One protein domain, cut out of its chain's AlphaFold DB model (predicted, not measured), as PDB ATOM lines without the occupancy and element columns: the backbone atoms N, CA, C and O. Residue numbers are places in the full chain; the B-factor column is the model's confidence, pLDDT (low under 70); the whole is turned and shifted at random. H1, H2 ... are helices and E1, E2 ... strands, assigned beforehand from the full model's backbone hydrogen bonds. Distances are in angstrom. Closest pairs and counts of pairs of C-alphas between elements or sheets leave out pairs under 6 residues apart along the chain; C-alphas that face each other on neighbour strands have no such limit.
ATOM      1  N   ASN A   2      74.063  98.145 134.203       38.66
ATOM      2  CA  ASN A   2      72.810  98.815 134.535       38.66
ATOM      3  C   ASN A   2      72.732 100.039 133.628       38.66
ATOM      4  O   ASN A   2      73.418 101.023 133.884       38.66
ATOM      5  N   GLU A   3      71.939  99.958 132.564       46.22
ATOM      6  CA  GLU A   3      71.521 101.120 131.778       46.22
ATOM      7  C   GLU A   3      70.563 101.959 132.637       46.22
ATOM      8  O   GLU A   3      69.354 102.035 132.420       46.22
ATOM      9  N   GLY A   4      71.101 102.551 133.704       54.91
ATOM     10  CA  GLY A   4      70.455 103.650 134.393       54.91
ATOM     11  C   GLY A   4      70.459 104.809 133.417       54.91
ATOM     12  O   GLY A   4      71.483 105.459 133.261       54.91
ATOM     13  N   HIS A   5      69.358 104.990 132.690       60.59
ATOM     14  CA  HIS A   5      69.193 106.035 131.684       60.59
ATOM     15  C   HIS A   5      69.653 107.382 132.250       60.59
ATOM     16  O   HIS A   5      68.939 107.994 133.053       60.59
ATOM     17  N   ALA A   6      70.849 107.824 131.851       69.56
ATOM     18  CA  ALA A   6      71.359 109.138 132.191       69.56
ATOM     19  C   ALA A   6      70.336 110.181 131.730       69.56
ATOM     20  O   ALA A   6      69.659 110.029 130.707       69.56
ATOM     21  N   ARG A   7      70.155 111.235 132.512       87.75
ATOM     22  CA  ARG A   7      69.246 112.328 132.180       87.75
ATOM     23  C   ARG A   7      70.061 113.595 132.100       87.75
ATOM     24  O   ARG A   7      70.915 113.830 132.943       87.75
ATOM     25  N   LEU A   8      69.783 114.427 131.109       92.19
ATOM     26  CA  LEU A   8      70.423 115.727 131.023       92.19
ATOM     27  C   LEU A   8      69.547 116.748 131.742       92.19
ATOM     28  O   LEU A   8      68.418 117.027 131.325       92.19
ATOM     29  N   LEU A   9      70.063 117.291 132.840       94.94
ATOM     30  CA  LEU A   9      69.457 118.411 133.536       94.94
ATOM     31  C   LEU A   9      69.973 119.705 132.906       94.94
ATOM     32  O   LEU A   9      71.134 120.069 133.077       94.94
ATOM     33  N   THR A  10      69.107 120.413 132.189       96.44
ATOM     34  CA  THR A  10      69.428 121.711 131.592       96.44
ATOM     35  C   THR A  10      68.791 122.822 132.409       96.44
ATOM     36  O   THR A  10      67.570 122.923 132.534       96.44
ATOM     37  N   VAL A  11      69.621 123.698 132.951       97.56
ATOM     38  CA  VAL A  11      69.227 124.826 133.781       97.56
ATOM     39  C   VAL A  11      69.517 126.120 133.036       97.56
ATOM     40  O   VAL A  11      70.660 126.413 132.720       97.56
ATOM     41  N   VAL A  12      68.497 126.947 132.818       97.19
ATOM     42  CA  VAL A  12      68.654 128.300 132.264       97.19
ATOM     43  C   VAL A  12      68.411 129.314 133.371       97.19
ATOM     44  O   VAL A  12      67.290 129.398 133.870       97.19
ATOM     45  N   VAL A  13      69.412 130.124 133.720       97.00
ATOM     46  CA  VAL A  13      69.350 131.113 134.814       97.00
ATOM     47  C   VAL A  13      69.781 132.518 134.394       97.00
ATOM     48  O   VAL A  13      70.269 132.759 133.286       97.00
ATOM     49  N   LYS A  14      69.580 133.491 135.291       95.25
ATOM     50  CA  LYS A  14      70.207 134.819 135.187       95.25
ATOM     51  C   LYS A  14      71.738 134.685 135.288       95.25
ATOM     52  O   LYS A  14      72.189 133.947 136.159       95.25
ATOM     53  N   PRO A  15      72.533 135.439 134.502       96.56
ATOM     54  CA  PRO A  15      73.991 135.290 134.492       96.56
ATOM     55  C   PRO A  15      74.653 135.380 135.873       96.56
ATOM     56  O   PRO A  15      75.457 134.527 136.222       96.56
ATOM     57  N   PHE A  16      74.239 136.336 136.713       95.88
ATOM     58  CA  PHE A  16      74.810 136.505 138.056       95.88
ATOM     59  C   PHE A  16      74.494 135.359 139.035       95.88
ATOM     60  O   PHE A  16      75.081 135.312 140.105       95.88
ATOM     61  N   ARG A  17      73.563 134.453 138.698       97.56
ATOM     62  CA  ARG A  17      73.248 133.258 139.498       97.56
ATOM     63  C   ARG A  17      73.997 132.009 139.046       97.56
ATOM     64  O   ARG A  17      73.941 131.008 139.746       97.56
ATOM     65  N   ALA A  18      74.674 132.036 137.897       97.81
ATOM     66  CA  ALA A  18      75.305 130.842 137.339       97.81
ATOM     67  C   ALA A  18      76.357 130.242 138.286       97.81
ATOM     68  O   ALA A  18      76.348 129.038 138.514       97.81
ATOM     69  N   SER A  19      77.192 131.088 138.898       98.00
ATOM     70  CA  SER A  19      78.188 130.643 139.878       98.00
ATOM     71  C   SER A  19      77.541 129.994 141.104       98.00
ATOM     72  O   SER A  19      77.961 128.914 141.502       98.00
ATOM     73  N   ASP A  20      76.495 130.608 141.669       98.44
ATOM     74  CA  ASP A  20      75.778 130.064 142.833       98.44
ATOM     75  C   ASP A  20      75.165 128.689 142.520       98.44
ATOM     76  O   ASP A  20      75.170 127.790 143.358       98.44
ATOM     77  N   VAL A  21      74.646 128.517 141.299       98.44
ATOM     78  CA  VAL A  21      74.062 127.252 140.838       98.44
ATOM     79  C   VAL A  21      75.122 126.166 140.673       98.44
ATOM     80  O   VAL A  21      74.883 125.041 141.104       98.44
ATOM     81  N   LEU A  22      76.284 126.480 140.092       98.50
ATOM     82  CA  LEU A  22      77.390 125.521 139.964       98.50
ATOM     83  C   LEU A  22      77.875 125.059 141.343       98.50
ATOM     84  O   LEU A  22      77.976 123.860 141.582       98.50
ATOM     85  N   THR A  23      78.067 125.988 142.283       98.56
ATOM     86  CA  THR A  23      78.431 125.653 143.667       98.56
ATOM     87  C   THR A  23      77.377 124.764 144.329       98.56
ATOM     88  O   THR A  23      77.715 123.791 144.999       98.56
ATOM     89  N   ALA A  24      76.089 125.057 144.134       98.44
ATOM     90  CA  ALA A  24      75.015 124.251 144.705       98.44
ATOM     91  C   ALA A  24      74.963 122.829 144.119       98.44
ATOM     92  O   ALA A  24      74.700 121.882 144.857       98.44
ATOM     93  N   LEU A  25      75.238 122.671 142.820       98.25
ATOM     94  CA  LEU A  25      75.350 121.360 142.180       98.25
ATOM     95  C   LEU A  25      76.539 120.567 142.731       98.25
ATOM     96  O   LEU A  25      76.364 119.399 143.069       98.25
ATOM     97  N   ALA A  26      77.701 121.203 142.898       98.19
ATOM     98  CA  ALA A  26      78.883 120.580 143.495       98.19
ATOM     99  C   ALA A  26      78.626 120.102 144.935       98.19
ATOM    100  O   ALA A  26      78.912 118.961 145.276       98.19
ATOM    101  N   ILE A  27      77.975 120.925 145.765       98.25
ATOM    102  CA  ILE A  27      77.602 120.538 147.137       98.25
ATOM    103  C   ILE A  27      76.608 119.365 147.144       98.25
ATOM    104  O   ILE A  27      76.694 118.487 148.001       98.25
ATOM    105  N   ALA A  28      75.644 119.355 146.219       97.50
ATOM    106  CA  ALA A  28      74.580 118.354 146.188       97.50
ATOM    107  C   ALA A  28      75.017 117.004 145.597       97.50
ATOM    108  O   ALA A  28      74.491 115.969 146.007       97.50
ATOM    109  N   LEU A  29      75.928 117.017 144.620       95.88
ATOM    110  CA  LEU A  29      76.281 115.850 143.802       95.88
ATOM    111  C   LEU A  29      77.761 115.445 143.908       95.88
ATOM    112  O   LEU A  29      78.126 114.382 143.412       95.88
ATOM    113  N   GLY A  30      78.591 116.252 144.571       97.31
ATOM    114  CA  GLY A  30      80.045 116.106 144.648       97.31
ATOM    115  C   GLY A  30      80.773 117.015 143.653       97.31
ATOM    116  O   GLY A  30      80.278 117.271 142.558       97.31
ATOM    117  N   ASP A  31      81.967 117.487 144.019       96.38
ATOM    118  CA  ASP A  31      82.733 118.470 143.231       96.38
ATOM    119  C   ASP A  31      83.076 117.988 141.811       96.38
ATOM    120  O   ASP A  31      83.134 118.793 140.880       96.38
ATOM    121  N   GLU A  32      83.237 116.676 141.614       94.56
ATOM    122  CA  GLU A  32      83.534 116.093 140.300       94.56
ATOM    123  C   GLU A  32      82.422 116.337 139.272       94.56
ATOM    124  O   GLU A  32      82.710 116.385 138.076       94.56
ATOM    125  N   ILE A  33      81.180 116.603 139.704       93.69
ATOM    126  CA  ILE A  33      80.069 116.907 138.791       93.69
ATOM    127  C   ILE A  33      80.357 118.123 137.902       93.69
ATOM    128  O   ILE A  33      79.834 118.230 136.790       93.69
ATOM    129  N   LEU A  34      81.213 119.040 138.366       95.56
ATOM    130  CA  LEU A  34      81.596 120.226 137.610       95.56
ATOM    131  C   LEU A  34      82.402 119.877 136.354       95.56
ATOM    132  O   LEU A  34      82.296 120.601 135.366       95.56
ATOM    133  N   ASN A  35      83.125 118.753 136.348       93.44
ATOM    134  CA  ASN A  35      83.853 118.263 135.172       93.44
ATOM    135  C   ASN A  35      82.902 117.813 134.053       93.44
ATOM    136  O   ASN A  35      83.273 117.823 132.882       93.44
ATOM    137  N   HIS A  36      81.668 117.458 134.413       91.00
ATOM    138  CA  HIS A  36      80.628 117.001 133.491       91.00
ATOM    139  C   HIS A  36      79.627 118.113 133.129       91.00
ATOM    140  O   HIS A  36      78.708 117.900 132.335       91.00
ATOM    141  N   CYS A  37      79.778 119.312 133.703       94.19
ATOM    142  CA  CYS A  37      78.927 120.456 133.399       94.19
ATOM    143  C   CYS A  37      79.352 121.143 132.095       94.19
ATOM    144  O   CYS A  37      80.499 121.546 131.923       94.19
ATOM    145  N   VAL A  38      78.385 121.412 131.221       95.69
ATOM    146  CA  VAL A  38      78.552 122.323 130.083       95.69
ATOM    147  C   VAL A  38      77.865 123.640 130.405       95.69
ATOM    148  O   VAL A  38      76.658 123.673 130.647       95.69
ATOM    149  N   VAL A  39      78.616 124.740 130.368       97.81
ATOM    150  CA  VAL A  39      78.095 126.094 130.598       97.81
ATOM    151  C   VAL A  39      78.190 126.901 129.310       97.81
ATOM    152  O   VAL A  39      79.256 126.988 128.707       97.81
ATOM    153  N   ARG A  40      77.080 127.510 128.882       97.94
ATOM    154  CA  ARG A  40      77.027 128.346 127.676       97.94
ATOM    155  C   ARG A  40      76.204 129.609 127.868       97.94
ATOM    156  O   ARG A  40      75.223 129.636 128.613       97.94
ATOM    157  N   GLU A  41      76.590 130.659 127.154       97.44
ATOM    158  CA  GLU A  41      75.770 131.859 127.036       97.44
ATOM    159  C   GLU A  41      74.495 131.548 126.250       97.44
ATOM    160  O   GLU A  41      74.513 130.859 125.229       97.44
ATOM    161  N   ALA A  42      73.374 132.081 126.721       95.31
ATOM    162  CA  ALA A  42      72.077 131.898 126.100       95.31
ATOM    163  C   ALA A  42      71.301 133.217 126.048       95.31
ATOM    164  O   ALA A  42      71.593 134.195 126.740       95.31
ATOM    165  N   LYS A  43      70.266 133.238 125.216       91.50
ATOM    166  CA  LYS A  43      69.348 134.363 125.061       91.50
ATOM    167  C   LYS A  43      67.934 133.851 125.267       91.50
ATOM    168  O   LYS A  43      67.496 132.926 124.596       91.50
ATOM    169  N   GLY A  44      67.234 134.427 126.238       85.50
ATOM    170  CA  GLY A  44      65.895 133.995 126.619       85.50
ATOM    171  C   GLY A  44      64.876 135.106 126.440       85.50
ATOM    172  O   GLY A  44      65.155 136.274 126.710       85.50
ATOM    173  N   HIS A  45      63.668 134.728 126.041       77.44
ATOM    174  CA  HIS A  45      62.508 135.607 126.067       77.44
ATOM    175  C   HIS A  45      61.505 135.065 127.093       77.44
ATOM    176  O   HIS A  45      61.140 133.890 127.068       77.44
ATOM    177  N   GLY A  46      61.097 135.902 128.044       66.56
ATOM    178  CA  GLY A  46      60.082 135.562 129.039       66.56
ATOM    179  C   GLY A  46      58.805 136.339 128.762       66.56
ATOM    180  O   GLY A  46      58.881 137.488 128.342       66.56
ATOM    181  N   ARG A  47      57.633 135.750 129.039       60.91
ATOM    182  CA  ARG A  47      56.353 136.478 129.029       60.91
ATOM    183  C   ARG A  47      56.390 137.591 130.085       60.91
ATOM    184  O   ARG A  47      55.994 137.380 131.229       60.91
ATOM    185  N   VAL A  72      72.737 113.709 135.072       91.81
ATOM    186  CA  VAL A  72      72.271 113.239 136.378       91.81
ATOM    187  C   VAL A  72      71.622 111.870 136.234       91.81
ATOM    188  O   VAL A  72      70.949 111.583 135.238       91.81
ATOM    189  N   THR A  73      71.765 111.024 137.250       90.31
ATOM    190  CA  THR A  73      70.974 109.792 137.334       90.31
ATOM    191  C   THR A  73      69.515 110.092 137.698       90.31
ATOM    192  O   THR A  73      69.142 111.212 138.070       90.31
ATOM    193  N   ALA A  74      68.652 109.077 137.604       87.31
ATOM    194  CA  ALA A  74      67.258 109.201 138.016       87.31
ATOM    195  C   ALA A  74      67.120 109.563 139.506       87.31
ATOM    196  O   ALA A  74      66.225 110.327 139.863       87.31
ATOM    197  N   GLU A  75      68.021 109.047 140.339       89.94
ATOM    198  CA  GLU A  75      68.072 109.250 141.787       89.94
ATOM    199  C   GLU A  75      68.638 110.630 142.152       89.94
ATOM    200  O   GLU A  75      68.201 111.246 143.120       89.94
ATOM    201  N   GLN A  76      69.583 111.147 141.361       92.75
ATOM    202  CA  GLN A  76      70.204 112.457 141.582       92.75
ATOM    203  C   GLN A  76      69.315 113.632 141.157       92.75
ATOM    204  O   GLN A  76      69.492 114.750 141.641       92.75
ATOM    205  N   TYR A  77      68.357 113.404 140.254       91.69
ATOM    206  CA  TYR A  77      67.542 114.474 139.677       91.69
ATOM    207  C   TYR A  77      66.863 115.357 140.734       91.69
ATOM    208  O   TYR A  77      66.941 116.584 140.648       91.69
ATOM    209  N   GLU A  78      66.184 114.755 141.715       94.50
ATOM    210  CA  GLU A  78      65.380 115.524 142.668       94.50
ATOM    211  C   GLU A  78      66.249 116.433 143.538       94.50
ATOM    212  O   GLU A  78      65.940 117.620 143.686       94.50
ATOM    213  N   VAL A  79      67.366 115.910 144.055       97.12
ATOM    214  CA  VAL A  79      68.294 116.687 144.886       97.12
ATOM    215  C   VAL A  79      68.985 117.786 144.071       97.12
ATOM    216  O   VAL A  79      69.063 118.928 144.528       97.12
ATOM    217  N   ALA A  80      69.377 117.498 142.826       97.00
ATOM    218  CA  ALA A  80      69.974 118.478 141.923       97.00
ATOM    219  C   ALA A  80      68.998 119.620 141.599       97.00
ATOM    220  O   ALA A  80      69.334 120.798 141.729       97.00
ATOM    221  N   ALA A  81      67.758 119.288 141.229       97.19
ATOM    222  CA  ALA A  81      66.734 120.274 140.905       97.19
ATOM    223  C   ALA A  81      66.407 121.172 142.108       97.19
ATOM    224  O   ALA A  81      66.261 122.386 141.951       97.19
ATOM    225  N   GLN A  82      66.328 120.604 143.315       98.12
ATOM    226  CA  GLN A  82      66.116 121.379 144.537       98.12
ATOM    227  C   GLN A  82      67.280 122.333 144.819       98.12
ATOM    228  O   GLN A  82      67.035 123.518 145.060       98.12
ATOM    229  N   ALA A  83      68.526 121.859 144.727       98.25
ATOM    230  CA  ALA A  83      69.719 122.684 144.920       98.25
ATOM    231  C   ALA A  83      69.748 123.872 143.945       98.25
ATOM    232  O   ALA A  83      69.917 125.025 144.352       98.25
ATOM    233  N   VAL A  84      69.461 123.611 142.666       98.25
ATOM    234  CA  VAL A  84      69.354 124.642 141.626       98.25
ATOM    235  C   VAL A  84      68.265 125.664 141.960       98.25
ATOM    236  O   VAL A  84      68.498 126.865 141.830       98.25
ATOM    237  N   VAL A  85      67.076 125.228 142.399       97.94
ATOM    238  CA  VAL A  85      65.988 126.154 142.758       97.94
ATOM    239  C   VAL A  85      66.398 127.058 143.917       97.94
ATOM    240  O   VAL A  85      66.144 128.261 143.838       97.94
ATOM    241  N   GLN A  86      67.028 126.520 144.963       97.81
ATOM    242  CA  GLN A  86      67.453 127.320 146.117       97.81
ATOM    243  C   GLN A  86      68.512 128.361 145.734       97.81
ATOM    244  O   GLN A  86      68.416 129.513 146.154       97.81
ATOM    245  N   ALA A  87      69.472 127.993 144.883       97.81
ATOM    246  CA  ALA A  87      70.522 128.903 144.435       97.81
ATOM    247  C   ALA A  87      70.019 129.967 143.439       97.81
ATOM    248  O   ALA A  87      70.379 131.143 143.519       97.81
ATOM    249  N   ALA A  88      69.168 129.577 142.486       97.06
ATOM    250  CA  ALA A  88      68.759 130.449 141.387       97.06
ATOM    251  C   ALA A  88      67.610 131.406 141.745       97.06
ATOM    252  O   ALA A  88      67.512 132.501 141.176       97.06
ATOM    253  N   ARG A  89      66.705 131.004 142.648       95.50
ATOM    254  CA  ARG A  89      65.461 131.737 142.915       95.50
ATOM    255  C   ARG A  89      65.748 133.054 143.643       95.50
ATOM    256  O   ARG A  89      66.369 133.108 144.696       95.50
ATOM    257  N   THR A  90      65.259 134.150 143.069       92.31
ATOM    258  CA  THR A  90      65.265 135.499 143.664       92.31
ATOM    259  C   THR A  90      63.860 135.965 144.043       92.31
ATOM    260  O   THR A  90      63.704 137.000 144.686       92.31
ATOM    261  N   GLY A  91      62.831 135.231 143.605       89.38
ATOM    262  CA  GLY A  91      61.427 135.609 143.779       89.38
ATOM    263  C   GLY A  91      60.942 136.623 142.741       89.38
ATOM    264  O   GLY A  91      59.798 137.067 142.799       89.38
ATOM    265  N   ARG A  92      61.787 136.990 141.769       87.50
ATOM    266  CA  ARG A  92      61.454 137.931 140.693       87.50
ATOM    267  C   ARG A  92      61.212 137.186 139.384       87.50
ATOM    268  O   ARG A  92      61.774 136.124 139.128       87.50
ATOM    269  N   ILE A  93      60.416 137.784 138.499       84.81
ATOM    270  CA  ILE A  93      60.190 137.237 137.156       84.81
ATOM    271  C   ILE A  93      61.535 137.050 136.431       84.81
ATOM    272  O   ILE A  93      62.450 137.873 136.527       84.81
ATOM    273  N   GLY A  94      61.641 135.940 135.698       85.81
ATOM    274  CA  GLY A  94      62.793 135.636 134.853       85.81
ATOM    275  C   GLY A  94      63.968 134.970 135.566       85.81
ATOM    276  O   GLY A  94      65.065 134.997 135.007       85.81
ATOM    277  N   ASP A  95      63.769 134.401 136.760       92.38
ATOM    278  CA  ASP A  95      64.799 133.635 137.484       92.38
ATOM    279  C   ASP A  95      65.367 132.477 136.663       92.38
ATOM    280  O   ASP A  95      66.576 132.265 136.679       92.38
ATOM    281  N   GLY A  96      64.532 131.810 135.866       92.31
ATOM    282  CA  GLY A  96      64.999 130.738 135.006       92.31
ATOM    283  C   GLY A  96      63.995 129.619 134.818       92.31
ATOM    284  O   GLY A  96      62.829 129.747 135.204       92.31
ATOM    285  N   LYS A  97      64.469 128.530 134.215       95.00
ATOM    286  CA  LYS A  97      63.763 127.251 134.091       95.00
ATOM    287  C   LYS A  97      64.753 126.097 134.205       95.00
ATOM    288  O   LYS A  97      65.913 126.244 133.835       95.00
ATOM    289  N   ILE A  98      64.253 124.968 134.687       95.81
ATOM    290  CA  ILE A  98      64.949 123.684 134.700       95.81
ATOM    291  C   ILE A  98      64.206 122.777 133.723       95.81
ATOM    292  O   ILE A  98      62.973 122.736 133.735       95.81
ATOM    293  N   PHE A  99      64.948 122.077 132.881       94.25
ATOM    294  CA  PHE A  99      64.451 121.076 131.956       94.25
ATOM    295  C   PHE A  99      65.151 119.760 132.258       94.25
ATOM    296  O   PHE A  99      66.354 119.734 132.498       94.25
ATOM    297  N   LEU A 100      64.385 118.675 132.237       92.62
ATOM    298  CA  LEU A 100      64.921 117.327 132.301       92.62
ATOM    299  C   LEU A 100      64.708 116.694 130.935       92.62
ATOM    300  O   LEU A 100      63.567 116.484 130.522       92.62
ATOM    301  N   VAL A 101      65.800 116.433 130.232       87.31
ATOM    302  CA  VAL A 101      65.770 115.750 128.943       87.31
ATOM    303  C   VAL A 101      66.174 114.298 129.189       87.31
ATOM    304  O   VAL A 101      67.256 114.059 129.733       87.31
ATOM    305  N   PRO A 102      65.330 113.311 128.837       82.94
ATOM    306  CA  PRO A 102      65.762 111.919 128.807       82.94
ATOM    307  C   PRO A 102      66.948 111.808 127.842       82.94
ATOM    308  O   PRO A 102      66.797 112.144 126.666       82.94
ATOM    309  N   SER A 103      68.124 111.414 128.330       68.31
ATOM    310  CA  SER A 103      69.277 111.208 127.454       68.31
ATOM    311  C   SER A 103      69.235 109.801 126.868       68.31
ATOM    312  O   SER A 103      68.764 108.858 127.508       68.31
ATOM    313  N   VAL A 104      69.765 109.665 125.657       59.84
ATOM    314  CA  VAL A 104      70.134 108.385 125.058       59.84
ATOM    315  C   VAL A 104      71.638 108.430 124.789       59.84
ATOM    316  O   VAL A 104      72.084 109.162 123.913       59.84
ATOM    317  N   LEU A 105      72.373 107.630 125.570       67.88
ATOM    318  CA  LEU A 105      73.819 107.367 125.526       67.88
ATOM    319  C   LEU A 105      74.749 108.495 126.034       67.88
ATOM    320  O   LEU A 105      74.806 109.590 125.485       67.88
ATOM    321  N   GLU A 106      75.531 108.170 127.064       69.44
ATOM    322  CA  GLU A 106      76.698 108.922 127.545       69.44
ATOM    323  C   GLU A 106      77.954 108.119 127.173       69.44
ATOM    324  O   GLU A 106      77.968 106.897 127.333       69.44
ATOM    325  N   VAL A 107      78.964 108.782 126.606       76.94
ATOM    326  CA  VAL A 107      80.223 108.156 126.179       76.94
ATOM    327  C   VAL A 107      81.371 109.043 126.634       76.94
ATOM    328  O   VAL A 107      81.451 110.197 126.212       76.94
ATOM    329  N   ASP A 108      82.254 108.490 127.457       77.00
ATOM    330  CA  ASP A 108      83.509 109.139 127.829       77.00
ATOM    331  C   ASP A 108      84.468 109.146 126.627       77.00
ATOM    332  O   ASP A 108      84.588 108.139 125.918       77.00
ATOM    333  N   ILE A 109      85.129 110.284 126.385       77.38
ATOM    334  CA  ILE A 109      86.112 110.481 125.302       77.38
ATOM    335  C   ILE A 109      87.541 110.588 125.820       77.38
ATOM    336  O   ILE A 109      87.732 111.113 126.940       77.38
TER     337      ILE A 109
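AT A GLANCE: This is residues 2 to 47 and 72 to 109 of the 109 residues of the protein "P-II family nitrogen regulator" of Planctomycetes bacterium (UniProt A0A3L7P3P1). Strands E1 and E3 form an antiparallel ribbon with H3 over one face; H1 packs beside H3, and after short H2, E2 slants past E1. The printed part has 84 residues, with E1 H1 H2 E2 H3 E3 in order, mixed in class. It is compact, radius of gyration of the C-alphas 13.2 A, spanning 41 by 25 by 23 A.

IN THESE COORDINATES: E1, residues 7 to 13, begins at C-alpha (69.246, 112.328, 132.180). H1 is 15 to 29, 21.7 A long, H2 31 to 36, E2 38 to 44, H3 76 to 88, and E3 96 to 102, ending at C-alpha (65.762, 111.919, 128.807).

HOW THE PARTS SIT: In E1 and E3, N 10 and O 99 are 2.9 A apart, within hydrogen-bond range. H1 touches H3, opposite ways, at a shallow tilt of 34 degrees, only just short of steep; their closest C-alphas, Val 21 and Ala 87, are 5.3 A apart. Every O i to N i+4 pair is within range in H3, 9 of 11 in H1, 0 of 2 in H2, which has 3 of 3 for O i to N i+3.

THE WHOLE: Residues 48 to 71 are cut out; C-alphas 47 and 72 are 29.1 A apart. pLDDT is under 70 in 11 residues.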